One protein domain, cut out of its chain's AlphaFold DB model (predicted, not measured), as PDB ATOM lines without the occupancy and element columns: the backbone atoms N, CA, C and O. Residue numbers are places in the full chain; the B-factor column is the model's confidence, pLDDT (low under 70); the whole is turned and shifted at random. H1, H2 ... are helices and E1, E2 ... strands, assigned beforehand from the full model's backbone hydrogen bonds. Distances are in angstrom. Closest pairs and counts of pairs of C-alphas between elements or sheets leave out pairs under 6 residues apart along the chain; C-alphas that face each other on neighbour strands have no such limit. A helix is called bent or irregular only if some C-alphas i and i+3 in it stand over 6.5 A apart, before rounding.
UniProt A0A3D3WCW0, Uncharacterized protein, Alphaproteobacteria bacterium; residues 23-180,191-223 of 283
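What this domain is: This is residues 23 to 180 and 191 to 223 of the 283 residues of an uncharacterized protein of Alphaproteobacteria bacterium (UniProt A0A3D3WCW0). A small three-stranded sheet covered on one face by the helix H3 forms one part of the body, and beside it sits a cluster of five crossed helices, in which H1, H2, H8, H7 and H6 touch in turn round a ring that closes from H6 to H1. The hairpin of E1 and E2 packs on H2, the short helices H4 and H5 lie at the E5 side of the sheet, and the last residues, 215 to 223, stick out as an arm that makes the length. The printed part has 191 residues, with eight named helices and five named strands in the order H1 H2 E1 E2 E3 E4 H3 E5 H4 H5 H6 H7 H8; the larger sheet runs E4 E3 E5, antiparallel, and the class is mostly helix. It is compact, with a radius of gyration of the C-alphas of 16.9 A, yet elongated, spanning 65 by 37 by 32 A.

How they stand to each other: In the larger sheet E3, residues 63 to 66, is the inner strand. E4, residues 69 to 72, makes a hairpin with it, with N 71 and O 64 at 2.7 A. E5, residues 94 to 96, is antiparallel to E3, with N 95 and O 65 at 2.8 A. H3, residues 76 to 88, is on one face, the two making two layers, at a height over the sheet of 9.9 A. It runs along the strands and lies over E3, at 14 degrees to it on the local plane, and only just not over E5, on which 2 of its C-alphas fall. E4, H3 and E5 form a split strand-helix-strand unit, two strands running the same way with E3 between them, and its crossover is right-handed. H4, residues 103 to 109, only grazes the sheet; it is irregular, with C-alphas 105 and 108 7.7 A apart. H5, residues 113 to 116, and H6, residues 119 to 137, touch only at the corner, and only just, with 3 pairs of C-alphas within 8 A, the closest being Met 116 and Asn 122 at 5.6 A. H6 is the hub. It touches H1, residues 23 to 33, at a steep tilt of 45 degrees, the same way, the closest C-alphas being Ile 25 and Phe 120 at 6.3 A. With its residues 129 to 137 alone it touches H7, residues 140 to 148, at a steep tilt of 61 degrees, the C-alphas of Glu 134 and Ala 143 being closest at 4.7 A. H7 touches H8, residues 152 to 168, closest at the C-alphas of Arg 145 and Asn 155, 4.8 A. H8 touches H2, residues 39 to 47, closest at the C-alphas of Ala 42 and Trp 166, 5.0 A. H1 and H2 make a helical hairpin. E1, residues 49 to 51, and E2, residues 57 to 59, form an antiparallel hairpin, with N 50 and O 58 at 2.8 A. H3 and H6 are apart. Each O i to N i+4 pair is within hydrogen-bond range in H1, H3 and H6, against 4 of 5 in H2 and in H7, 10 of 13 in H8 and 1 of 3 in H4, where 1 of 4 O i to N i+3 pairs is within range; H5 is too short for an i+4 pair.

Where its parts are: From first to last C-alpha E4 measures 10.0 A, E3 9.6 A, H3 18.2 A, H6 26.7 A, H8 24.5 A, H1 15.1 A, H7 13.0 A and H2 12.3 A. H1 begins at C-alpha 23 (24.965, -5.212, -12.231), E3 at C-alpha 63 (12.467, -0.627, -16.962), and H8 ends at C-alpha 168 (23.818, -18.321, -7.742).

The domain as a whole: The two C-alphas farthest apart are those of Ala 180 and Met 223, 67.0 A. Without residues 215 to 223, which stand free, the body spans 47 by 37 by 32 A. Residues 181 to 190 are not printed, and C-alphas 180 and 191 are 22.0 A apart across the cut. No link between named elements is long, but residues 169 to 180 and 191 to 223 hold no named element. The mean pLDDT of the printed part is 80.5; residues 173 to 180 and 191 to 223 are under 70.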
ATOM      1  N   GLU A  23      24.091  -4.373 -13.057       94.38
ATOM      2  CA  GLU A  23      24.965  -5.212 -12.231       94.38
ATOM      3  C   GLU A  23      26.392  -4.683 -12.084       94.38
ATOM      4  O   GLU A  23      27.018  -4.924 -11.051       94.38
ATOM      5  N   HIS A  24      26.956  -4.014 -13.093       89.94
ATOM      6  CA  HIS A  24      28.284  -3.422 -12.927       89.94
ATOM      7  C   HIS A  24      28.230  -2.264 -11.929       89.94
ATOM      8  O   HIS A  24      29.008  -2.241 -10.972       89.94
ATOM      9  N   ILE A  25      27.255  -1.372 -12.101       90.88
ATOM     10  CA  ILE A  25      26.990  -0.257 -11.192       90.88
ATOM     11  C   ILE A  25      26.720  -0.768  -9.770       90.88
ATOM     12  O   ILE A  25      27.318  -0.273  -8.812       90.88
ATOM     13  N   ALA A  26      25.896  -1.811  -9.628       94.31
ATOM     14  CA  ALA A  26      25.609  -2.456  -8.350       94.31
ATOM     15  C   ALA A  26      26.886  -2.891  -7.623       94.31
ATOM     16  O   ALA A  26      27.078  -2.515  -6.471       94.31
ATOM     17  N   ARG A  27      27.803  -3.604  -8.289       91.88
ATOM     18  CA  ARG A  27      29.061  -4.067  -7.666       91.88
ATOM     19  C   ARG A  27      29.945  -2.919  -7.186       91.88
ATOM     20  O   ARG A  27      30.569  -3.014  -6.132       91.88
ATOM     21  N   ILE A  28      30.016  -1.841  -7.961       83.81
ATOM     22  CA  ILE A  28      30.779  -0.643  -7.600       83.81
ATOM     23  C   ILE A  28      30.186   0.010  -6.341       83.81
ATOM     24  O   ILE A  28      30.910   0.378  -5.408       83.81
ATOM     25  N   ILE A  29      28.862   0.149  -6.300       84.44
ATOM     26  CA  ILE A  29      28.152   0.787  -5.190       84.44
ATOM     27  C   ILE A  29      28.194  -0.089  -3.935       84.44
ATOM     28  O   ILE A  29      28.457   0.440  -2.856       84.44
ATOM     29  N   GLU A  30      28.038  -1.409  -4.063       89.62
ATOM     30  CA  GLU A  30      28.186  -2.376  -2.965       89.62
ATOM     31  C   GLU A  30      29.516  -2.163  -2.228       89.62
ATOM     32  O   GLU A  30      29.531  -1.954  -1.014       89.62
ATOM     33  N   GLN A  31      30.631  -2.101  -2.965       83.25
ATOM     34  CA  GLN A  31      31.959  -1.855  -2.390       83.25
ATOM     35  C   GLN A  31      32.054  -0.484  -1.709       83.25
ATOM     36  O   GLN A  31      32.616  -0.355  -0.620       83.25
ATOM     37  N   THR A  32      31.477   0.548  -2.326       76.25
ATOM     38  CA  THR A  32      31.523   1.934  -1.830       76.25
ATOM     39  C   THR A  32      30.760   2.100  -0.511       76.25
ATOM     40  O   THR A  32      31.227   2.767   0.425       76.25
ATOM     41  N   PHE A  33      29.597   1.459  -0.416       81.44
ATOM     42  CA  PHE A  33      28.752   1.448   0.775       81.44
ATOM     43  C   PHE A  33      29.175   0.380   1.796       81.44
ATOM     44  O   PHE A  33      28.622   0.353   2.894       81.44
ATOM     45  N   ALA A  34      30.194  -0.432   1.483       85.06
ATOM     46  CA  ALA A  34      30.626  -1.582   2.279       85.06
ATOM     47  C   ALA A  34      29.475  -2.569   2.557       85.06
ATOM     48  O   ALA A  34      29.352  -3.121   3.653       85.06
ATOM     49  N   MET A  35      28.621  -2.762   1.555       90.38
ATOM     50  CA  MET A  35      27.552  -3.749   1.569       90.38
ATOM     51  C   MET A  35      28.118  -5.143   1.257       90.38
ATOM     52  O   MET A  35      29.179  -5.253   0.644       90.38
ATOM     53  N   PRO A  36      27.418  -6.220   1.641       95.50
ATOM     54  CA  PRO A  36      27.762  -7.567   1.212       95.50
ATOM     55  C   PRO A  36      27.803  -7.696  -0.317       95.50
ATOM     56  O   PRO A  36      26.841  -7.331  -0.995       95.50
ATOM     57  N   ASP A  37      28.884  -8.268  -0.844       94.56
ATOM     58  CA  ASP A  37      29.063  -8.481  -2.281       94.56
ATOM     59  C   ASP A  37      27.865  -9.228  -2.889       94.56
ATOM     60  O   ASP A  37      27.465 -10.296  -2.421       94.56
ATOM     61  N   GLY A  38      27.307  -8.686  -3.968       95.75
ATOM     62  CA  GLY A  38      26.212  -9.275  -4.728       95.75
ATOM     63  C   GLY A  38      24.800  -8.987  -4.212       95.75
ATOM     64  O   GLY A  38      23.857  -9.447  -4.855       95.75
ATOM     65  N   ILE A  39      24.615  -8.245  -3.113       96.56
ATOM     66  CA  ILE A  39      23.273  -7.912  -2.597       96.56
ATOM     67  C   ILE A  39      22.447  -7.084  -3.590       96.56
ATOM     68  O   ILE A  39      21.332  -7.472  -3.938       96.56
ATOM     69  N   LEU A  40      22.993  -5.977  -4.103       96.62
ATOM     70  CA  LEU A  40      22.331  -5.117  -5.086       96.62
ATOM     71  C   LEU A  40      22.252  -5.827  -6.437       96.62
ATOM     72  O   LEU A  40      21.243  -5.726  -7.127       96.62
ATOM     73  N   THR A  41      23.277  -6.614  -6.780       95.94
ATOM     74  CA  THR A  41      23.279  -7.465  -7.981       95.94
ATOM     75  C   THR A  41      22.123  -8.478  -7.963       95.94
ATOM     76  O   THR A  41      21.508  -8.747  -8.995       95.94
ATOM     77  N   ALA A  42      21.817  -9.065  -6.804       95.94
ATOM     78  CA  ALA A  42      20.704  -9.994  -6.660       95.94
ATOM     79  C   ALA A  42      19.352  -9.273  -6.730       95.94
ATOM     80  O   ALA A  42      18.451  -9.750  -7.419       95.94
ATOM     81  N   ILE A  43      19.235  -8.115  -6.073       95.94
ATOM     82  CA  ILE A  43      18.017  -7.297  -6.088       95.94
ATOM     83  C   ILE A  43      17.705  -6.825  -7.511       95.94
ATOM     84  O   ILE A  43      16.619  -7.110  -8.001       95.94
ATOM     85  N   THR A  44      18.651  -6.219  -8.236       95.69
ATOM     86  CA  THR A  44      18.385  -5.706  -9.598       95.69
ATOM     87  C   THR A  44      17.913  -6.791 -10.574       95.69
ATOM     88  O   THR A  44      17.060  -6.543 -11.420       95.69
ATOM     89  N   ARG A  45      18.384  -8.039 -10.425       94.44
ATOM     90  CA  ARG A  45      17.920  -9.174 -11.244       94.44
ATOM     91  C   ARG A  45      16.486  -9.604 -10.944       94.44
ATOM     92  O   ARG A  45      15.841 -10.171 -11.825       94.44
ATOM     93  N   ILE A  46      16.023  -9.399  -9.713       93.31
ATOM     94  CA  ILE A  46      14.634  -9.644  -9.313       93.31
ATOM     95  C   ILE A  46      13.744  -8.481  -9.742       93.31
ATOM     96  O   ILE A  46      12.662  -8.717 -10.268       93.31
ATOM     97  N   GLU A  47      14.212  -7.255  -9.533       92.38
ATOM     98  CA  GLU A  47      13.424  -6.044  -9.737       92.38
ATOM     99  C   GLU A  47      13.290  -5.679 -11.215       92.38
ATOM    100  O   GLU A  47      12.188  -5.461 -11.702       92.38
ATOM    101  N   ALA A  48      14.398  -5.672 -11.952       94.50
ATOM    102  CA  ALA A  48      14.466  -5.181 -13.325       94.50
ATOM    103  C   ALA A  48      14.957  -6.254 -14.312       94.50
ATOM    104  O   ALA A  48      15.527  -5.944 -15.353       94.50
ATOM    105  N   GLY A  49      14.802  -7.539 -13.982       92.94
ATOM    106  CA  GLY A  49      15.354  -8.627 -14.786       92.94
ATOM    107  C   GLY A  49      14.684  -8.781 -16.157       92.94
ATOM    108  O   GLY A  49      13.550  -9.246 -16.213       92.94
ATOM    109  N   ARG A  50      15.416  -8.546 -17.252       91.62
ATOM    110  CA  ARG A  50      15.030  -8.828 -18.655       91.62
ATOM    111  C   ARG A  50      15.833 -10.011 -19.199       91.62
ATOM    112  O   ARG A  50      17.009 -10.159 -18.855       91.62
ATOM    113  N   VAL A  51      15.231 -10.866 -20.028       88.19
ATOM    114  CA  VAL A  51      15.985 -11.914 -20.739       88.19
ATOM    115  C   VAL A  51      16.713 -11.271 -21.916       88.19
ATOM    116  O   VAL A  51      16.085 -10.708 -22.808       88.19
ATOM    117  N   THR A  52      18.041 -11.349 -21.924       83.56
ATOM    118  CA  THR A  52      18.873 -10.842 -23.019       83.56
ATOM    119  C   THR A  52      19.060 -11.896 -24.113       83.56
ATOM    120  O   THR A  52      18.799 -13.079 -23.899       83.56
ATOM    121  N   ASP A  53      19.550 -11.486 -25.287       82.81
ATOM    122  CA  ASP A  53      19.720 -12.358 -26.466       82.81
ATOM    123  C   ASP A  53      20.572 -13.614 -26.209       82.81
ATOM    124  O   ASP A  53      20.407 -14.643 -26.864       82.81
ATOM    125  N   ASP A  54      21.481 -13.547 -25.236       82.56
ATOM    126  CA  ASP A  54      22.315 -14.668 -24.790       82.56
ATOM    127  C   ASP A  54      21.570 -15.673 -23.878       82.56
ATOM    128  O   ASP A  54      22.166 -16.640 -23.402       82.56
ATOM    129  N   GLY A  55      20.275 -15.456 -23.629       84.31
ATOM    130  CA  GLY A  55      19.421 -16.264 -22.760       84.31
ATOM    131  C   GLY A  55      19.642 -16.032 -21.263       84.31
ATOM    132  O   GLY A  55      18.993 -16.690 -20.446       84.31
ATOM    133  N   SER A  56      20.548 -15.128 -20.878       85.06
ATOM    134  CA  SER A  56      20.726 -14.738 -19.480       85.06
ATOM    135  C   SER A  56      19.672 -13.713 -19.062       85.06
ATOM    136  O   SER A  56      19.198 -12.927 -19.876       85.06
ATOM    137  N   ARG A  57      19.284 -13.721 -17.782       87.44
ATOM    138  CA  ARG A  57      18.433 -12.675 -17.204       87.44
ATOM    139  C   ARG A  57      19.319 -11.672 -16.469       87.44
ATOM    140  O   ARG A  57      20.052 -12.070 -15.558       87.44
ATOM    141  N   LYS A  58      19.258 -10.406 -16.877       91.31
ATOM    142  CA  LYS A  58      20.058  -9.303 -16.325       91.31
ATOM    143  C   LYS A  58      19.169  -8.120 -15.971       91.31
ATOM    144  O   LYS A  58      18.101  -7.974 -16.561       91.31
ATOM    145  N   GLY A  59      19.606  -7.305 -15.018       93.94
ATOM    146  CA  GLY A  59      18.956  -6.032 -14.723       93.94
ATOM    147  C   GLY A  59      18.957  -5.147 -15.967       93.94
ATOM    148  O   GLY A  59      20.002  -4.944 -16.586       93.94
ATOM    149  N   TRP A  60      17.784  -4.660 -16.353       95.81
ATOM    150  CA  TRP A  60      17.604  -3.766 -17.485       95.81
ATOM    151  C   TRP A  60      17.321  -2.348 -16.975       95.81
ATOM    152  O   TRP A  60      16.352  -2.151 -16.238       95.81
ATOM    153  N   PRO A  61      18.146  -1.351 -17.323       95.69
ATOM    154  CA  PRO A  61      18.049  -0.010 -16.746       95.69
ATOM    155  C   PRO A  61      16.794   0.738 -17.196       95.69
ATOM    156  O   PRO A  61      16.231   1.514 -16.430       95.69
ATOM    157  N   TRP A  62      16.318   0.472 -18.413       96.81
ATOM    158  CA  TRP A  62      15.172   1.154 -19.012       96.81
ATOM    159  C   TRP A  62      13.888   0.369 -18.738       96.81
ATOM    160  O   TRP A  62      13.227  -0.125 -19.652       96.81
ATOM    161  N   THR A  63      13.598   0.170 -17.452       96.56
ATOM    162  CA  THR A  63      12.467  -0.627 -16.962       96.56
ATOM    163  C   THR A  63      11.518   0.233 -16.139       96.56
ATOM    164  O   THR A  63      11.955   0.917 -15.212       96.56
ATOM    165  N   ILE A  64      10.216   0.138 -16.419       97.00
ATOM    166  CA  ILE A  64       9.154   0.685 -15.566       97.00
ATOM    167  C   ILE A  64       8.223  -0.439 -15.143       97.00
ATOM    168  O   ILE A  64       7.714  -1.164 -15.993       97.00
ATOM    169  N   ASN A  65       7.922  -0.539 -13.855       94.44
ATOM    170  CA  ASN A  65       6.712  -1.217 -13.410       94.44
ATOM    171  C   ASN A  65       5.616  -0.172 -13.216       94.44
ATOM    172  O   ASN A  65       5.738   0.687 -12.353       94.44
ATOM    173  N   HIS A  66       4.559  -0.228 -14.023       94.38
ATOM    174  CA  HIS A  66       3.411   0.662 -13.896       94.38
ATOM    175  C   HIS A  66       2.200  -0.152 -13.431       94.38
ATOM    176  O   HIS A  66       1.705  -1.007 -14.170       94.38
ATOM    177  N   ALA A  67       1.742   0.093 -12.197       85.88
ATOM    178  CA  ALA A  67       0.587  -0.578 -11.592       85.88
ATOM    179  C   ALA A  67       0.640  -2.124 -11.687       85.88
ATOM    180  O   ALA A  67      -0.347  -2.789 -12.008       85.88
ATOM    181  N   GLY A  68       1.822  -2.704 -11.453       83.50
ATOM    182  CA  GLY A  68       2.062  -4.151 -11.497       83.50
ATOM    183  C   GLY A  68       2.423  -4.700 -12.883       83.50
ATOM    184  O   GLY A  68       2.659  -5.904 -13.020       83.50
ATOM    185  N   LYS A  69       2.474  -3.855 -13.922       89.12
ATOM    186  CA  LYS A  69       2.892  -4.242 -15.272       89.12
ATOM    187  C   LYS A  69       4.334  -3.807 -15.536       89.12
ATOM    188  O   LYS A  69       4.601  -2.622 -15.702       89.12
ATOM    189  N   GLY A  70       5.232  -4.783 -15.670       91.56
ATOM    190  CA  GLY A  70       6.603  -4.554 -16.131       91.56
ATOM    191  C   GLY A  70       6.657  -4.179 -17.616       91.56
ATOM    192  O   GLY A  70       6.104  -4.883 -18.467       91.56
ATOM    193  N   LEU A  71       7.328  -3.071 -17.913       95.19
ATOM    194  CA  LEU A  71       7.563  -2.497 -19.231       95.19
ATOM    195  C   LEU A  71       9.072  -2.343 -19.426       95.19
ATOM    196  O   LEU A  71       9.746  -1.748 -18.588       95.19
ATOM    197  N   PHE A  72       9.586  -2.858 -20.540       94.75
ATOM    198  CA  PHE A  72      11.000  -2.767 -20.898       94.75
ATOM    199  C   PHE A  72      11.143  -1.935 -22.168       94.75
ATOM    200  O   PHE A  72      10.590  -2.298 -23.208       94.75
ATOM    201  N   PHE A  73      11.876  -0.833 -22.067       95.19
ATOM    202  CA  PHE A  73      12.135   0.106 -23.154       95.19
ATOM    203  C   PHE A  73      13.515  -0.148 -23.749       95.19
ATOM    204  O   PHE A  73      14.391  -0.693 -23.079       95.19
ATOM    205  N   ASP A  74      13.737   0.244 -24.995       91.31
ATOM    206  CA  ASP A  74      15.044   0.056 -25.627       91.31
ATOM    207  C   ASP A  74      16.009   1.214 -25.332       91.31
ATOM    208  O   ASP A  74      17.223   1.028 -25.417       91.31
ATOM    209  N   SER A  75      15.495   2.372 -24.901       92.69
ATOM    210  CA  SER A  75      16.292   3.544 -24.537       92.69
ATOM    211  C   SER A  75      15.771   4.266 -23.289       92.69
ATOM    212  O   SER A  75      14.604   4.134 -22.902       92.69
ATOM    213  N   LYS A  76      16.645   5.078 -22.678       94.19
ATOM    214  CA  LYS A  76      16.281   6.013 -21.603       94.19
ATOM    215  C   LYS A  76      15.191   6.990 -22.056       94.19
ATOM    216  O   LYS A  76      14.242   7.217 -21.311       94.19
ATOM    217  N   ASP A  77      15.310   7.534 -23.265       94.88
ATOM    218  CA  ASP A  77      14.394   8.552 -23.790       94.88
ATOM    219  C   ASP A  77      12.970   8.005 -23.954       94.88
ATOM    220  O   ASP A  77      12.015   8.668 -23.554       94.88
ATOM    221  N   ASP A  78      12.816   6.771 -24.451       96.19
ATOM    222  CA  ASP A  78      11.497   6.133 -24.592       96.19
ATOM    223  C   ASP A  78      10.838   5.886 -23.229       96.19
ATOM    224  O   ASP A  78       9.639   6.121 -23.048       96.19
ATOM    225  N   MET A  79      11.634   5.445 -22.250       97.69
ATOM    226  CA  MET A  79      11.178   5.244 -20.877       97.69
ATOM    227  C   MET A  79      10.724   6.565 -20.240       97.69
ATOM    228  O   MET A  79       9.662   6.620 -19.616       97.69
ATOM    229  N   LEU A  80      11.514   7.630 -20.401       97.69
ATOM    230  CA  LEU A  80      11.205   8.957 -19.871       97.69
ATOM    231  C   LEU A  80       9.974   9.565 -20.536       97.69
ATOM    232  O   LEU A  80       9.122  10.109 -19.836       97.69
ATOM    233  N   ALA A  81       9.848   9.440 -21.859       97.94
ATOM    234  CA  ALA A  81       8.679   9.910 -22.589       97.94
ATOM    235  C   ALA A  81       7.402   9.233 -22.072       97.94
ATOM    236  O   ALA A  81       6.413   9.914 -21.797       97.94
ATOM    237  N   TYR A  82       7.447   7.913 -21.864       98.19
ATOM    238  CA  TYR A  82       6.333   7.171 -21.280       98.19
ATOM    239  C   TYR A  82       5.991   7.661 -19.869       98.19
ATOM    240  O   TYR A  82       4.835   7.982 -19.593       98.19
ATOM    241  N   ALA A  83       6.980   7.736 -18.977       97.62
ATOM    242  CA  ALA A  83       6.754   8.151 -17.597       97.62
ATOM    243  C   ALA A  83       6.233   9.595 -17.503       97.62
ATOM    244  O   ALA A  83       5.305   9.862 -16.744       97.62
ATOM    245  N   GLN A  84       6.761  10.518 -18.308       97.44
ATOM    246  CA  GLN A  84       6.312  11.910 -18.327       97.44
ATOM    247  C   GLN A  84       4.854  12.052 -18.786       97.44
ATOM    248  O   GLN A  84       4.129  12.900 -18.256       97.44
ATOM    249  N   ASP A  85       4.413  11.226 -19.737       97.81
ATOM    250  CA  ASP A  85       3.012  11.150 -20.165       97.81
ATOM    251  C   ASP A  85       2.106  10.730 -18.994       97.81
ATOM    252  O   ASP A  85       1.159  11.442 -18.661       97.81
ATOM    253  N   GLN A  86       2.484   9.675 -18.257       97.38
ATOM    254  CA  GLN A  86       1.700   9.200 -17.106       97.38
ATOM    255  C   GLN A  86       1.615  10.255 -15.993       97.38
ATOM    256  O   GLN A  86       0.542  10.515 -15.447       97.38
ATOM    257  N   LEU A  87       2.731  10.932 -15.701       95.31
ATOM    258  CA  LEU A  87       2.767  12.006 -14.705       95.31
ATOM    259  C   LEU A  87       1.904  13.206 -15.109       95.31
ATOM    260  O   LEU A  87       1.310  13.849 -14.243       95.31
ATOM    261  N   THR A  88       1.819  13.505 -16.407       96.00
ATOM    262  CA  THR A  88       0.964  14.579 -16.938       96.00
ATOM    263  C   THR A  88      -0.516  14.260 -16.726       96.00
ATOM    264  O   THR A  88      -1.290  15.151 -16.372       96.00
ATOM    265  N   ASP A  89      -0.884  12.984 -16.838       94.06
ATOM    266  CA  ASP A  89      -2.225  12.473 -16.536       94.06
ATOM    267  C   ASP A  89      -2.499  12.322 -15.025       94.06
ATOM    268  O   ASP A  89      -3.618  12.013 -14.607       94.06
ATOM    269  N   GLY A  90      -1.498  12.608 -14.186       94.12
ATOM    270  CA  GLY A  90      -1.584  12.545 -12.730       94.12
ATOM    271  C   GLY A  90      -1.365  11.150 -12.147       94.12
ATOM    272  O   GLY A  90      -1.589  10.966 -10.947       94.12
ATOM    273  N   ASP A  91      -0.924  10.183 -12.954       94.00
ATOM    274  CA  ASP A  91      -0.567   8.849 -12.487       94.00
ATOM    275  C   ASP A  91       0.909   8.793 -12.073       94.00
ATOM    276  O   ASP A  91       1.825   8.985 -12.868       94.00
ATOM    277  N   GLN A  92       1.132   8.546 -10.785       90.38
ATOM    278  CA  GLN A  92       2.457   8.467 -10.170       90.38
ATOM    279  C   GLN A  92       2.834   7.029  -9.776       90.38
ATOM    280  O   GLN A  92       3.889   6.826  -9.173       90.38
ATOM    281  N   ASN A  93       1.980   6.039 -10.071       91.50
ATOM    282  CA  ASN A  93       2.099   4.642  -9.636       91.50
ATOM    283  C   ASN A  93       3.113   3.859 -10.491       91.50
ATOM    284  O   ASN A  93       2.776   2.867 -11.143       91.50
ATOM    285  N   MET A  94       4.361   4.325 -10.496       95.06
ATOM    286  CA  MET A  94       5.451   3.754 -11.280       95.06
ATOM    287  C   MET A  94       6.675   3.467 -10.415       95.06
ATOM    288  O   MET A  94       7.069   4.316  -9.615       95.06
ATOM    289  N   ASP A  95       7.313   2.325 -10.644       95.88
ATOM    290  CA  ASP A  95       8.655   2.020 -10.153       95.88
ATOM    291  C   ASP A  95       9.656   2.106 -11.306       95.88
ATOM    292  O   ASP A  95       9.424   1.549 -12.381       95.88
ATOM    293  N   ILE A  96      10.766   2.814 -11.095       96.69
ATOM    294  CA  ILE A  96      11.686   3.218 -12.162       96.69
ATOM    295  C   ILE A  96      13.050   2.540 -11.999       96.69
ATOM    296  O   ILE A  96      13.639   2.532 -10.913       96.69
ATOM    297  N   GLY A  97      13.588   2.039 -13.110       96.94
ATOM    298  CA  GLY A  97      15.009   1.754 -13.285       96.94
ATOM    299  C   GLY A  97      15.508   0.433 -12.697       96.94
ATOM    300  O   GLY A  97      14.734  -0.442 -12.308       96.94
ATOM    301  N   CYS A  98      16.836   0.305 -12.623       96.88
ATOM    302  CA  CYS A  98      17.555  -0.895 -12.179       96.88
ATOM    303  C   CYS A  98      17.068  -1.484 -10.848       96.88
ATOM    304  O   CYS A  98      17.157  -2.696 -10.645       96.88
ATOM    305  N   MET A  99      16.611  -0.627  -9.935       96.75
ATOM    306  CA  MET A  99      16.248  -0.989  -8.566       96.75
ATOM    307  C   MET A  99      14.759  -0.820  -8.265       96.75
ATOM    308  O   MET A  99      14.374  -0.985  -7.107       96.75
ATOM    309  N   GLN A 100      13.954  -0.500  -9.290       96.44
ATOM    310  CA  GLN A 100      12.503  -0.304  -9.201       96.44
ATOM    311  C   GLN A 100      12.128   0.610  -8.025       96.44
ATOM    312  O   GLN A 100      11.428   0.225  -7.093       96.44
ATOM    313  N   ILE A 101      12.643   1.839  -8.061       94.19
ATOM    314  CA  ILE A 101      12.333   2.854  -7.052       94.19
ATOM    315  C   ILE A 101      10.971   3.468  -7.371       94.19
ATOM    316  O   ILE A 101      10.791   4.000  -8.464       94.19
ATOM    317  N   SER A 102      10.031   3.429  -6.426       92.38
ATOM    318  CA  SER A 102       8.709   4.044  -6.580       92.38
ATOM    319  C   SER A 102       8.797   5.562  -6.707       92.38
ATOM    320  O   SER A 102       9.262   6.250  -5.795       92.38
ATOM    321  N   HIS A 103       8.277   6.095  -7.811       93.50
ATOM    322  CA  HIS A 103       8.154   7.531  -8.035       93.50
ATOM    323  C   HIS A 103       7.185   8.170  -7.032       93.50
ATOM    324  O   HIS A 103       7.478   9.235  -6.496       93.50
ATOM    325  N   TYR A 104       6.061   7.511  -6.726       87.38
ATOM    326  CA  TYR A 104       5.075   8.015  -5.763       87.38
ATOM    327  C   TYR A 104       5.678   8.266  -4.374       87.38
ATOM    328  O   TYR A 104       5.392   9.287  -3.753       87.38
ATOM    329  N   TRP A 105       6.512   7.343  -3.887       82.00
ATOM    330  CA  TRP A 105       7.083   7.431  -2.540       82.00
ATOM    331  C   TRP A 105       8.411   8.178  -2.478       82.00
ATOM    332  O   TRP A 105       8.671   8.853  -1.485       82.00
ATOM    333  N   HIS A 106       9.254   8.043  -3.503       84.75
ATOM    334  CA  HIS A 106      10.645   8.501  -3.451       84.75
ATOM    335  C   HIS A 106      10.989   9.554  -4.504       84.75
ATOM    336  O   HIS A 106      12.092  10.092  -4.465       84.75
ATOM    337  N   GLY A 107      10.077   9.892  -5.420       84.12
ATOM    338  CA  GLY A 107      10.345  10.828  -6.518       84.12
ATOM    339  C   GLY A 107      10.795  12.214  -6.044       84.12
ATOM    340  O   GLY A 107      11.682  12.810  -6.647       84.12
ATOM    341  N   GLU A 108      10.276  12.700  -4.909       81.12
ATOM    342  CA  GLU A 108      10.685  13.992  -4.332       81.12
ATOM    343  C   GLU A 108      12.143  14.029  -3.861       81.12
ATOM    344  O   GLU A 108      12.711  15.105  -3.654       81.12
ATOM    345  N   HIS A 109      12.749  12.855  -3.675       79.62
ATOM    346  CA  HIS A 109      14.141  12.732  -3.301       79.62
ATOM    347  C   HIS A 109      15.078  12.814  -4.491       79.62
ATOM    348  O   HIS A 109      16.263  12.741  -4.235       79.62
ATOM    349  N   PHE A 110      14.611  12.987  -5.726       81.44
ATOM    350  CA  PHE A 110      15.447  13.240  -6.900       81.44
ATOM    351  C   PHE A 110      15.268  14.692  -7.368       81.44
ATOM    352  O   PHE A 110      14.310  15.372  -6.987       81.44
ATOM    353  N   ILE A 111      16.214  15.208  -8.153       82.06
ATOM    354  CA  ILE A 111      16.098  16.526  -8.798       82.06
ATOM    355  C   ILE A 111      14.914  16.512  -9.764       82.06
ATOM    356  O   ILE A 111      14.070  17.410  -9.737       82.06
ATOM    357  N   ASP A 112      14.856  15.473 -10.589       82.88
ATOM    358  CA  ASP A 112      13.833  15.242 -11.593       82.88
ATOM    359  C   ASP A 112      13.760  13.749 -11.965       82.88
ATOM    360  O   ASP A 112      14.460  12.888 -11.418       82.88
ATOM    361  N   LEU A 113      12.871  13.444 -12.910       90.81
ATOM    362  CA  LEU A 113      12.681  12.099 -13.436       90.81
ATOM    363  C   LEU A 113      13.915  11.588 -14.203       90.81
ATOM    364  O   LEU A 113      14.164  10.382 -14.211       90.81
ATOM    365  N   GLU A 114      14.703  12.473 -14.823       90.12
ATOM    366  CA  GLU A 114      15.902  12.083 -15.573       90.12
ATOM    367  C   GLU A 114      17.013  11.577 -14.652       90.12
ATOM    368  O   GLU A 114      17.707  10.621 -15.017       90.12
ATOM    369  N   GLU A 115      17.170  12.195 -13.475       86.62
ATOM    370  CA  GLU A 115      18.066  11.728 -12.416       86.62
ATOM    371  C   GLU A 115      17.545  10.431 -11.792       86.62
ATOM    372  O   GLU A 115      18.312   9.494 -11.602       86.62
ATOM    373  N   MET A 116      16.241  10.315 -11.526       90.94
ATOM    374  CA  MET A 116      15.661   9.077 -10.990       90.94
ATOM    375  C   MET A 116      15.846   7.873 -11.933       90.94
ATOM    376  O   MET A 116      16.032   6.737 -11.479       90.94
ATOM    377  N   ALA A 117      15.800   8.130 -13.242       93.38
ATOM    378  CA  ALA A 117      16.029   7.159 -14.305       93.38
ATOM    379  C   ALA A 117      17.512   6.873 -14.582       93.38
ATOM    380  O   ALA A 117      17.814   5.892 -15.258       93.38
ATOM    381  N   ASP A 118      18.443   7.709 -14.111       90.94
ATOM    382  CA  ASP A 118      19.874   7.467 -14.283       90.94
ATOM    383  C   ASP A 118      20.282   6.177 -13.543       90.94
ATOM    384  O   ASP A 118      20.091   6.094 -12.325       90.94
ATOM    385  N   PRO A 119      20.850   5.160 -14.225       93.56
ATOM    386  CA  PRO A 119      21.157   3.873 -13.601       93.56
ATOM    387  C   PRO A 119      22.059   4.004 -12.376       93.56
ATOM    388  O   PRO A 119      21.892   3.277 -11.395       93.56
ATOM    389  N   PHE A 120      22.997   4.953 -12.402       86.88
ATOM    390  CA  PHE A 120      23.890   5.175 -11.281       86.88
ATOM    391  C   PHE A 120      23.158   5.788 -10.080       86.88
ATOM    392  O   PHE A 120      23.220   5.233  -8.981       86.88
ATOM    393  N   ALA A 121      22.444   6.900 -10.274       83.81
ATOM    394  CA  ALA A 121      21.678   7.560  -9.218       83.81
ATOM    395  C   ALA A 121      20.591   6.642  -8.635       83.81
ATOM    396  O   ALA A 121      20.431   6.578  -7.415       83.81
ATOM    397  N   ASN A 122      19.916   5.867  -9.486       94.88
ATOM    398  CA  ASN A 122      18.908   4.884  -9.100       94.88
ATOM    399  C   ASN A 122      19.482   3.818  -8.148       94.88
ATOM    400  O   ASN A 122      18.944   3.583  -7.064       94.88
ATOM    401  N   VAL A 123      20.621   3.215  -8.509       94.38
ATOM    402  CA  VAL A 123      21.271   2.194  -7.672       94.38
ATOM    403  C   VAL A 123      21.889   2.801  -6.410       94.38
ATOM    404  O   VAL A 123      21.836   2.189  -5.341       94.38
ATOM    405  N   ALA A 124      22.430   4.019  -6.490       85.75
ATOM    406  CA  ALA A 124      23.006   4.706  -5.335       85.75
ATOM    407  C   ALA A 124      21.934   5.057  -4.295       85.75
ATOM    408  O   ALA A 124      22.155   4.865  -3.096       85.75
ATOM    409  N   TYR A 125      20.760   5.503  -4.750       89.44
ATOM    410  CA  TYR A 125      19.604   5.739  -3.892       89.44
ATOM    411  C   TYR A 125      19.141   4.448  -3.205       89.44
ATOM    412  O   TYR A 125      18.964   4.418  -1.987       89.44
ATOM    413  N   ALA A 126      19.030   3.348  -3.955       94.62
ATOM    414  CA  ALA A 126      18.658   2.051  -3.393       94.62
ATOM    415  C   ALA A 126      19.638   1.579  -2.304       94.62
ATOM    416  O   ALA A 126      19.220   1.108  -1.246       94.62
ATOM    417  N   ALA A 127      20.944   1.732  -2.537       91.06
ATOM    418  CA  ALA A 127      21.982   1.363  -1.576       91.06
ATOM    419  C   ALA A 127      21.905   2.190  -0.286       91.06
ATOM    420  O   ALA A 127      22.039   1.651   0.818       91.06
ATOM    421  N   ALA A 128      21.657   3.493  -0.420       82.81
ATOM    422  CA  ALA A 128      21.420   4.384   0.704       82.81
ATOM    423  C   ALA A 128      20.232   3.915   1.545       82.81
ATOM    424  O   ALA A 128      20.386   3.682   2.746       82.81
ATOM    425  N   PHE A 129      19.093   3.696   0.892       85.19
ATOM    426  CA  PHE A 129      17.864   3.270   1.544       85.19
ATOM    427  C   PHE A 129      18.008   1.902   2.227       85.19
ATOM    428  O   PHE A 129      17.668   1.753   3.400       85.19
ATOM    429  N   LEU A 130      18.610   0.915   1.555       88.62
ATOM    430  CA  LEU A 130      18.909  -0.394   2.149       88.62
ATOM    431  C   LEU A 130      19.824  -0.293   3.368       88.62
ATOM    432  O   LEU A 130      19.641  -1.037   4.327       88.62
ATOM    433  N   THR A 131      20.803   0.612   3.354       83.88
ATOM    434  CA  THR A 131      21.689   0.810   4.509       83.88
ATOM    435  C   THR A 131      20.932   1.396   5.701       83.88
ATOM    436  O   THR A 131      21.215   1.049   6.848       83.88
ATOM    437  N   ASP A 132      19.965   2.276   5.453       79.31
ATOM    438  CA  ASP A 132      19.130   2.841   6.512       79.31
ATOM    439  C   ASP A 132      18.180   1.790   7.093       79.31
ATOM    440  O   ASP A 132      18.036   1.702   8.312       79.31
ATOM    441  N   LEU A 133      17.615   0.928   6.244       81.75
ATOM    442  CA  LEU A 133      16.846  -0.233   6.688       81.75
ATOM    443  C   LEU A 133      17.713  -1.222   7.481       81.75
ATOM    444  O   LEU A 133      17.280  -1.730   8.512       81.75
ATOM    445  N   GLU A 134      18.951  -1.473   7.054       86.56
ATOM    446  CA  GLU A 134      19.887  -2.318   7.803       86.56
ATOM    447  C   GLU A 134      20.179  -1.724   9.179       86.56
ATOM    448  O   GLU A 134      20.085  -2.429  10.180       86.56
ATOM    449  N   THR A 135      20.406  -0.413   9.247       80.94
ATOM    450  CA  THR A 135      20.634   0.299  10.510       80.94
ATOM    451  C   THR A 135      19.405   0.235  11.424       80.94
ATOM    452  O   THR A 135      19.546   0.067  12.635       80.94
ATOM    453  N   ALA A 136      18.197   0.358  10.863       76.50
ATOM    454  CA  ALA A 136      16.944   0.352  11.616       76.50
ATOM    455  C   ALA A 136      16.543  -1.047  12.115       76.50
ATOM    456  O   ALA A 136      16.019  -1.177  13.222       76.50
ATOM    457  N   HIS A 137      16.796  -2.089  11.319       81.00
ATOM    458  CA  HIS A 137      16.334  -3.454  11.590       81.00
ATOM    459  C   HIS A 137      17.453  -4.425  12.017       81.00
ATOM    460  O   HIS A 137      17.181  -5.563  12.401       81.00
ATOM    461  N   GLY A 138      18.713  -3.986  11.983       84.06
ATOM    462  CA  GLY A 138      19.877  -4.670  12.549       84.06
ATOM    463  C   GLY A 138      20.454  -5.822  11.721       84.06
ATOM    464  O   GLY A 138      21.283  -6.572  12.238       84.06
ATOM    465  N   SER A 139      19.997  -6.025  10.480       92.56
ATOM    466  CA  SER A 139      20.601  -7.001   9.561       92.56
ATOM    467  C   SER A 139      20.198  -6.784   8.101       92.56
ATOM    468  O   SER A 139      19.102  -6.299   7.814       92.56
ATOM    469  N   TRP A 140      21.045  -7.241   7.172       93.31
ATOM    470  CA  TRP A 140      20.764  -7.206   5.731       93.31
ATOM    471  C   TRP A 140      19.562  -8.065   5.313       93.31
ATOM    472  O   TRP A 140      18.832  -7.666   4.414       93.31
ATOM    473  N   ASP A 141      19.304  -9.201   5.978       92.69
ATOM    474  CA  ASP A 141      18.090 -10.004   5.731       92.69
ATOM    475  C   ASP A 141      16.829  -9.172   5.995       92.69
ATOM    476  O   ASP A 141      15.930  -9.119   5.154       92.69
ATOM    477  N   GLN A 142      16.784  -8.475   7.136       87.75
ATOM    478  CA  GLN A 142      15.655  -7.608   7.461       87.75
ATOM    479  C   GLN A 142      15.597  -6.395   6.529       87.75
ATOM    480  O   GLN A 142      14.514  -6.048   6.067       87.75
ATOM    481  N   ALA A 143      16.740  -5.809   6.168       88.00
ATOM    482  CA  ALA A 143      16.782  -4.717   5.202       88.00
ATOM    483  C   ALA A 143      16.145  -5.107   3.859       88.00
ATOM    484  O   ALA A 143      15.279  -4.393   3.364       88.00
ATOM    485  N   ILE A 144      16.495  -6.274   3.308       91.81
ATOM    486  CA  ILE A 144      15.921  -6.777   2.049       91.81
ATOM    487  C   ILE A 144      14.415  -7.015   2.187       91.81
ATOM    488  O   ILE A 144      13.655  -6.687   1.282       91.81
ATOM    489  N   ARG A 145      13.949  -7.564   3.316       87.31
ATOM    490  CA  ARG A 145      12.505  -7.743   3.550       87.31
ATOM    491  C   ARG A 145      11.768  -6.407   3.486       87.31
ATOM    492  O   ARG A 145      10.795  -6.277   2.746       87.31
ATOM    493  N   HIS A 146      12.249  -5.427   4.242       82.44
ATOM    494  CA  HIS A 146      11.605  -4.124   4.356       82.44
ATOM    495  C   HIS A 146      11.786  -3.240   3.118       82.44
ATOM    496  O   HIS A 146      10.976  -2.339   2.923       82.44
ATOM    497  N   TYR A 147      12.769  -3.533   2.260       86.06
ATOM    498  CA  TYR A 147      12.973  -2.843   0.986       86.06
ATOM    499  C   TYR A 147      11.717  -2.905   0.111       86.06
ATOM    500  O   TYR A 147      11.222  -1.871  -0.318       86.06
ATOM    501  N   HIS A 148      11.155  -4.108  -0.061       77.12
ATOM    502  CA  HIS A 148       9.976  -4.327  -0.902       77.12
ATOM    503  C   HIS A 148       8.646  -4.114  -0.165       77.12
ATOM    504  O   HIS A 148       7.670  -3.644  -0.753       77.12
ATOM    505  N   ASN A 149       8.505  -4.544   1.091       78.75
ATOM    506  CA  ASN A 149       7.277  -4.295   1.855       78.75
ATOM    507  C   ASN A 149       7.481  -4.556   3.354       78.75
ATOM    508  O   ASN A 149       8.119  -5.530   3.751       78.75
ATOM    509  N   ALA A 150       6.852  -3.763   4.215       72.75
ATOM    510  CA  ALA A 150       6.819  -4.066   5.642       72.75
ATOM    511  C   ALA A 150       5.886  -5.246   5.989       72.75
ATOM    512  O   ALA A 150       6.080  -5.883   7.020       72.75
ATOM    513  N   ASP A 151       4.895  -5.576   5.146       74.44
ATOM    514  CA  ASP A 151       3.985  -6.709   5.359       74.44
ATOM    515  C   ASP A 151       4.725  -8.058   5.215       74.44
ATOM    516  O   ASP A 151       5.162  -8.410   4.108       74.44
ATOM    517  N   PRO A 152       4.797  -8.881   6.284       73.44
ATOM    518  CA  PRO A 152       5.454 -10.186   6.254       73.44
ATOM    519  C   PRO A 152       4.951 -11.132   5.158       73.44
ATOM    520  O   PRO A 152       5.711 -11.967   4.657       73.44
ATOM    521  N   LYS A 153       3.670 -11.020   4.771       74.94
ATOM    522  CA  LYS A 153       3.073 -11.855   3.714       74.94
ATOM    523  C   LYS A 153       3.664 -11.563   2.339       74.94
ATOM    524  O   LYS A 153       3.683 -12.457   1.496       74.94
ATOM    525  N   GLN A 154       4.131 -10.337   2.127       72.81
ATOM    526  CA  GLN A 154       4.674  -9.873   0.855       72.81
ATOM    527  C   GLN A 154       6.203  -9.941   0.846       72.81
ATOM    528  O   GLN A 154       6.793 -10.377  -0.142       72.81
ATOM    529  N   ASN A 155       6.856  -9.624   1.969       81.69
ATOM    530  CA  ASN A 155       8.316  -9.605   2.016       81.69
ATOM    531  C   ASN A 155       8.984 -10.981   2.116       81.69
ATOM    532  O   ASN A 155      10.107 -11.145   1.644       81.69
ATOM    533  N   THR A 156       8.315 -11.995   2.678       84.81
ATOM    534  CA  THR A 156       8.922 -13.328   2.830       84.81
ATOM    535  C   THR A 156       9.140 -14.025   1.480       84.81
ATOM    536  O   THR A 156      10.235 -14.537   1.246       84.81
ATOM    537  N   PRO A 157       8.163 -14.044   0.551       87.62
ATOM    538  CA  PRO A 157       8.411 -14.525  -0.806       87.62
ATOM    539  C   PRO A 157       9.507 -13.733  -1.528       87.62
ATOM    540  O   PRO A 157      10.311 -14.328  -2.241       87.62
ATOM    541  N   TYR A 158       9.546 -12.413  -1.331       86.50
ATOM    542  CA  TYR A 158      10.520 -11.529  -1.964       86.50
ATOM    543  C   TYR A 158      11.958 -11.843  -1.540       86.50
ATOM    544  O   TYR A 158      12.786 -12.191  -2.382       86.50
ATOM    545  N   VAL A 159      12.249 -11.817  -0.236       89.56
ATOM    546  CA  VAL A 159      13.607 -12.070   0.270       89.56
ATOM    547  C   VAL A 159      14.106 -13.460  -0.128       89.56
ATOM    548  O   VAL A 159      15.263 -13.610  -0.507       89.56
ATOM    549  N   ASN A 160      13.228 -14.469  -0.164       91.12
ATOM    550  CA  ASN A 160      13.590 -15.809  -0.633       91.12
ATOM    551  C   ASN A 160      14.032 -15.812  -2.106       91.12
ATOM    552  O   ASN A 160      14.978 -16.518  -2.452       91.12
ATOM    553  N   LYS A 161      13.378 -15.025  -2.976       91.38
ATOM    554  CA  LYS A 161      13.799 -14.864  -4.378       91.38
ATOM    555  C   LYS A 161      15.163 -14.179  -4.472       91.38
ATOM    556  O   LYS A 161      16.019 -14.653  -5.215       91.38
ATOM    557  N   VAL A 162      15.378 -13.109  -3.699       93.50
ATOM    558  CA  VAL A 162      16.659 -12.384  -3.669       93.50
ATOM    559  C   VAL A 162      17.789 -13.312  -3.232       93.50
ATOM    560  O   VAL A 162      18.779 -13.430  -3.947       93.50
ATOM    561  N   TYR A 163      17.630 -14.042  -2.124       93.12
ATOM    562  CA  TYR A 163      18.646 -14.992  -1.662       93.12
ATOM    563  C   TYR A 163      18.895 -16.124  -2.657       93.12
ATOM    564  O   TYR A 163      20.050 -16.468  -2.888       93.12
ATOM    565  N   ALA A 164      17.853 -16.658  -3.303       92.31
ATOM    566  CA  ALA A 164      18.032 -17.678  -4.332       92.31
ATOM    567  C   ALA A 164      18.910 -17.168  -5.486       92.31
ATOM    568  O   ALA A 164      19.812 -17.877  -5.925       92.31
ATOM    569  N   VAL A 165      18.701 -15.929  -5.950       92.12
ATOM    570  CA  VAL A 165      19.580 -15.307  -6.954       92.12
ATOM    571  C   VAL A 165      20.974 -15.071  -6.384       92.12
ATOM    572  O   VAL A 165      21.960 -15.389  -7.048       92.12
ATOM    573  N   TRP A 166      21.073 -14.556  -5.162       93.56
ATOM    574  CA  TRP A 166      22.343 -14.231  -4.522       93.56
ATOM    575  C   TRP A 166      23.244 -15.462  -4.358       93.56
ATOM    576  O   TRP A 166      24.438 -15.405  -4.655       93.56
ATOM    577  N   GLU A 167      22.674 -16.611  -3.992       91.62
ATOM    578  CA  GLU A 167      23.381 -17.893  -3.924       91.62
ATOM    579  C   GLU A 167      23.982 -18.292  -5.280       91.62
ATOM    580  O   GLU A 167      25.122 -18.759  -5.334       91.62
ATOM    581  N   THR A 168      23.281 -18.037  -6.395       90.19
ATOM    582  CA  THR A 168      23.818 -18.321  -7.742       90.19
ATOM    583  C   THR A 168      25.021 -17.457  -8.119       90.19
ATOM    584  O   THR A 168      25.788 -17.840  -9.002       90.19
ATOM    585  N   LEU A 169      25.216 -16.309  -7.456       88.75
ATOM    586  CA  LEU A 169      26.373 -15.441  -7.685       88.75
ATOM    587  C   LEU A 169      27.657 -16.004  -7.055       88.75
ATOM    588  O   LEU A 169      28.746 -15.556  -7.406       88.75
ATOM    589  N   GLY A 170      27.551 -16.965  -6.128       84.75
ATOM    590  CA  GLY A 170      28.701 -17.578  -5.453       84.75
ATOM    591  C   GLY A 170      29.421 -16.671  -4.446       84.75
ATOM    592  O   GLY A 170      30.486 -17.040  -3.957       84.75
ATOM    593  N   VAL A 171      28.845 -15.504  -4.136       84.75
ATOM    594  CA  VAL A 171      29.380 -14.498  -3.196       84.75
ATOM    595  C   VAL A 171      28.442 -14.224  -2.015       84.75
ATOM    596  O   VAL A 171      28.710 -13.346  -1.202       84.75
ATOM    597  N   ALA A 172      27.343 -14.978  -1.901       71.81
ATOM    598  CA  ALA A 172      26.383 -14.803  -0.820       71.81
ATOM    599  C   ALA A 172      27.044 -15.004   0.559       71.81
ATOM    600  O   ALA A 172      27.812 -15.959   0.744       71.81
ATOM    601  N   PRO A 173      26.744 -14.145   1.552       66.12
ATOM    602  CA  PRO A 173      27.244 -14.334   2.904       66.12
ATOM    603  C   PRO A 173      26.741 -15.668   3.471       66.12
ATOM    604  O   PRO A 173      25.595 -16.057   3.276       66.12
ATOM    605  N   SER A 174      27.595 -16.361   4.231       54.50
ATOM    606  CA  SER A 174      27.314 -17.699   4.787       54.50
ATOM    607  C   SER A 174      26.090 -17.767   5.724       54.50
ATOM    608  O   SER A 174      25.709 -18.862   6.143       54.50
ATOM    609  N   ALA A 175      25.491 -16.629   6.084       55.41
ATOM    610  CA  ALA A 175      24.259 -16.541   6.856       55.41
ATOM    611  C   ALA A 175      23.051 -16.396   5.908       55.41
ATOM    612  O   ALA A 175      22.648 -15.294   5.545       55.41
ATOM    613  N   ALA A 176      22.503 -17.543   5.504       55.69
ATOM    614  CA  ALA A 176      21.221 -17.687   4.811       55.69
ATOM    615  C   ALA A 176      20.046 -17.151   5.670       55.69
ATOM    616  O   ALA A 176      20.202 -17.029   6.893       55.69
ATOM    617  N   PRO A 177      18.866 -16.854   5.084       53.56
ATOM    618  CA  PRO A 177      17.753 -16.237   5.802       53.56
ATOM    619  C   PRO A 177      17.325 -17.096   6.999       53.56
ATOM    620  O   PRO A 177      16.911 -18.250   6.850       53.56
ATOM    621  N   SER A 178      17.409 -16.533   8.209       49.84
ATOM    622  CA  SER A 178      16.887 -17.190   9.408       49.84
ATOM    623  C   SER A 178      15.367 -17.222   9.306       49.84
ATOM    624  O   SER A 178      14.709 -16.185   9.290       49.84
ATOM    625  N   SER A 179      14.787 -18.418   9.247       46.34
ATOM    626  CA  SER A 179      13.346 -18.614   9.047       46.34
ATOM    627  C   SER A 179      12.477 -18.181  10.238       46.34
ATOM    628  O   SER A 179      11.267 -18.383  10.211       46.34
ATOM    629  N   ALA A 180      13.063 -17.621  11.296       46.66
ATOM    630  CA  ALA A 180      12.338 -17.123  12.453       46.66
ATOM    631  C   ALA A 180      13.243 -16.214  13.291       46.66
ATOM    632  O   ALA A 180      13.992 -16.685  14.145       46.66
ATOM    633  N   MET A 191       8.745   3.240   7.526       48.12
ATOM    634  CA  MET A 191       9.475   3.802   6.395       48.12
ATOM    635  C   MET A 191       8.736   3.364   5.124       48.12
ATOM    636  O   MET A 191       8.343   2.194   5.032       48.12
ATOM    637  N   PRO A 192       8.481   4.274   4.171       53.59
ATOM    638  CA  PRO A 192       7.831   3.902   2.926       53.59
ATOM    639  C   PRO A 192       8.711   2.898   2.176       53.59
ATOM    640  O   PRO A 192       9.916   3.094   2.043       53.59
ATOM    641  N   SER A 193       8.096   1.803   1.725       59.25
ATOM    642  CA  SER A 193       8.723   0.797   0.862       59.25
ATOM    643  C   SER A 193       9.261   1.432  -0.431       59.25
ATOM    644  O   SER A 193       8.772   2.487  -0.840       59.25
ATOM    645  N   THR A 194      10.235   0.811  -1.108       60.47
ATOM    646  CA  THR A 194      10.563   1.207  -2.491       60.47
ATOM    647  C   THR A 194       9.507   0.786  -3.496       60.47
ATOM    648  O   THR A 194       9.507   1.328  -4.590       60.47
ATOM    649  N   ALA A 195       8.627  -0.149  -3.143       59.31
ATOM    650  CA  ALA A 195       7.592  -0.674  -4.019       59.31
ATOM    651  C   ALA A 195       6.366   0.255  -4.049       59.31
ATOM    652  O   ALA A 195       5.904   0.728  -3.002       59.31
ATOM    653  N   SER A 196       5.801   0.484  -5.234       57.78
ATOM    654  CA  SER A 196       4.513   1.164  -5.357       57.78
ATOM    655  C   SER A 196       3.346   0.353  -4.758       57.78
ATOM    656  O   SER A 196       3.480  -0.817  -4.400       57.78
ATOM    657  N   LEU A 197       2.171   0.981  -4.632       49.88
ATOM    658  CA  LEU A 197       0.986   0.441  -3.941       49.88
ATOM    659  C   LEU A 197       0.549  -0.955  -4.429       49.88
ATOM    660  O   LEU A 197       0.048  -1.742  -3.626       49.88
ATOM    661  N   ASP A 198       0.779  -1.259  -5.710       52.88
ATOM    662  CA  ASP A 198       0.437  -2.533  -6.363       52.88
ATOM    663  C   ASP A 198       1.669  -3.283  -6.905       52.88
ATOM    664  O   ASP A 198       1.546  -4.226  -7.693       52.88
ATOM    665  N   ALA A 199       2.871  -2.850  -6.522       53.25
ATOM    666  CA  ALA A 199       4.107  -3.380  -7.067       53.25
ATOM    667  C   ALA A 199       4.401  -4.783  -6.521       53.25
ATOM    668  O   ALA A 199       4.602  -5.011  -5.326       53.25
ATOM    669  N   PHE A 200       4.435  -5.737  -7.444       53.53
ATOM    670  CA  PHE A 200       5.088  -7.025  -7.268       53.53
ATOM    671  C   PHE A 200       6.405  -6.984  -8.045       53.53
ATOM    672  O   PHE A 200       6.449  -6.331  -9.093       53.53
ATOM    673  N   PRO A 201       7.452  -7.706  -7.601       56.44
ATOM    674  CA  PRO A 201       8.679  -7.765  -8.377       56.44
ATOM    675  C   PRO A 201       8.333  -8.373  -9.735       56.44
ATOM    676  O   PRO A 201       7.505  -9.297  -9.790       56.44
ATOM    677  N   ILE A 202       8.937  -7.852 -10.808       55.41
ATOM    678  CA  ILE A 202       8.601  -8.260 -12.175       55.41
ATOM    679  C   ILE A 202       8.634  -9.788 -12.256       55.41
ATOM    680  O   ILE A 202       9.579 -10.443 -11.806       55.41
ATOM    681  N   ASP A 203       7.548 -10.375 -12.765       54.22
ATOM    682  CA  ASP A 203       7.422 -11.823 -12.835       54.22
ATOM    683  C   ASP A 203       8.467 -12.398 -13.795       54.22
ATOM    684  O   ASP A 203       8.271 -12.475 -15.006       54.22
ATOM    685  N   ILE A 204       9.568 -12.871 -13.214       47.53
ATOM    686  CA  ILE A 204      10.685 -13.511 -13.910       47.53
ATOM    687  C   ILE A 204      10.293 -14.784 -14.680       47.53
ATOM    688  O   ILE A 204      11.141 -15.357 -15.371       47.53
ATOM    689  N   THR A 205       9.056 -15.271 -14.544       44.09
ATOM    690  CA  THR A 205       8.541 -16.435 -15.277       44.09
ATOM    691  C   THR A 205       7.681 -16.066 -16.486       44.09
ATOM    692  O   THR A 205       7.450 -16.922 -17.342       44.09
ATOM    693  N   SER A 206       7.262 -14.803 -16.597       43.66
ATOM    694  CA  SER A 206       6.482 -14.297 -17.723       43.66
ATOM    695  C   SER A 206       7.397 -13.779 -18.850       43.66
ATOM    696  O   SER A 206       8.511 -13.327 -18.578       43.66
ATOM    697  N   PRO A 207       6.977 -13.876 -20.129       48.69
ATOM    698  CA  PRO A 207       7.717 -13.291 -21.244       48.69
ATOM    699  C   PRO A 207       7.712 -11.760 -21.147       48.69
ATOM    700  O   PRO A 207       6.684 -11.159 -20.824       48.69
ATOM    701  N   ASP A 208       8.855 -11.143 -21.448       56.72
ATOM    702  CA  ASP A 208       9.032  -9.693 -21.371       56.72
ATOM    703  C   ASP A 208       8.031  -8.990 -22.309       56.72
ATOM    704  O   ASP A 208       7.932  -9.304 -23.500       56.72
ATOM    705  N   THR A 209       7.261  -8.036 -21.778       55.03
ATOM    706  CA  THR A 209       6.393  -7.189 -22.608       55.03
ATOM    707  C   THR A 209       7.238  -6.058 -23.177       55.03
ATOM    708  O   THR A 209       7.428  -5.030 -22.530       55.03
ATOM    709  N   VAL A 210       7.757  -6.257 -24.387       54.41
ATOM    710  CA  VAL A 210       8.378  -5.187 -25.175       54.41
ATOM    711  C   VAL A 210       7.252  -4.356 -25.787       54.41
ATOM    712  O   VAL A 210       6.416  -4.887 -26.525       54.41
ATOM    713  N   LEU A 211       7.183  -3.072 -25.434       44.19
ATOM    714  CA  LEU A 211       6.267  -2.153 -26.102       44.19
ATOM    715  C   LEU A 211       6.823  -1.848 -27.503       44.19
ATOM    716  O   LEU A 211       8.020  -1.604 -27.626       44.19
ATOM    717  N   PRO A 212       5.998  -1.890 -28.564       32.72
ATOM    718  CA  PRO A 212       6.437  -1.447 -29.882       32.72
ATOM    719  C   PRO A 212       6.764   0.051 -29.849       32.72
ATOM    720  O   PRO A 212       6.132   0.778 -29.081       32.72
ATOM    721  N   ASP A 213       7.685   0.491 -30.718       39.50
ATOM    722  CA  ASP A 213       8.015   1.907 -30.937       39.50
ATOM    723  C   ASP A 213       6.739   2.752 -30.905       39.50
ATOM    724  O   ASP A 213       5.809   2.541 -31.698       39.50
ATOM    725  N   ALA A 214       6.668   3.684 -29.955       35.81
ATOM    726  CA  ALA A 214       5.545   4.592 -29.856       35.81
ATOM    727  C   ALA A 214       5.489   5.418 -31.147       35.81
ATOM    728  O   ALA A 214       6.306   6.307 -31.384       35.81
ATOM    729  N   VAL A 215       4.513   5.126 -32.010       29.81
ATOM    730  CA  VAL A 215       4.164   6.013 -33.120       29.81
ATOM    731  C   VAL A 215       3.581   7.269 -32.490       29.81
ATOM    732  O   VAL A 215       2.396   7.317 -32.164       29.81
ATOM    733  N   ILE A 216       4.424   8.281 -32.307       33.41
ATOM    734  CA  ILE A 216       3.992   9.633 -31.976       33.41
ATOM    735  C   ILE A 216       3.112  10.106 -33.135       33.41
ATOM    736  O   ILE A 216       3.598  10.493 -34.199       33.41
ATOM    737  N   THR A 217       1.793  10.019 -32.974       26.97
ATOM    738  CA  THR A 217       0.863  10.642 -33.910       26.97
ATOM    739  C   THR A 217       0.926  12.144 -33.696       26.97
ATOM    740  O   THR A 217       0.291  12.684 -32.791       26.97
ATOM    741  N   ASP A 218       1.728  12.792 -34.538       33.22
ATOM    742  CA  ASP A 218       1.805  14.236 -34.719       33.22
ATOM    743  C   ASP A 218       0.391  14.825 -34.834       33.22
ATOM    744  O   ASP A 218      -0.305  14.663 -35.838       33.22
ATOM    745  N   THR A 219      -0.046  15.486 -33.765       32.69
ATOM    746  CA  THR A 219      -1.183  16.403 -33.803       32.69
ATOM    747  C   THR A 219      -0.642  17.820 -33.652       32.69
ATOM    748  O   THR A 219      -0.923  18.519 -32.681       32.69
ATOM    749  N   SER A 220       0.176  18.255 -34.610       35.25
ATOM    750  CA  SER A 220       0.531  19.658 -34.778       35.25
ATOM    751  C   SER A 220      -0.695  20.452 -35.232       35.25
ATOM    752  O   SER A 220      -1.121  20.443 -36.387       35.25
ATOM    753  N   LEU A 221      -1.272  21.199 -34.292       33.75
ATOM    754  CA  LEU A 221      -2.010  22.405 -34.633       33.75
ATOM    755  C   LEU A 221      -0.984  23.477 -34.998       33.75
ATOM    756  O   LEU A 221      -0.260  23.996 -34.150       33.75
ATOM    757  N   ALA A 222      -0.925  23.760 -36.295       31.86
ATOM    758  CA  ALA A 222      -0.167  24.845 -36.886       31.86
ATOM    759  C   ALA A 222      -0.448  26.173 -36.167       31.86
ATOM    760  O   ALA A 222      -1.603  26.593 -36.055       31.86
ATOM    761  N   MET A 223       0.614  26.861 -35.748       36.91
ATOM    762  CA  MET A 223       0.555  28.283 -35.437       36.91
ATOM    763  C   MET A 223       1.531  29.022 -36.349       36.91
ATOM    764  O   MET A 223       2.704  28.681 -36.474       36.91
TER     765      MET A 223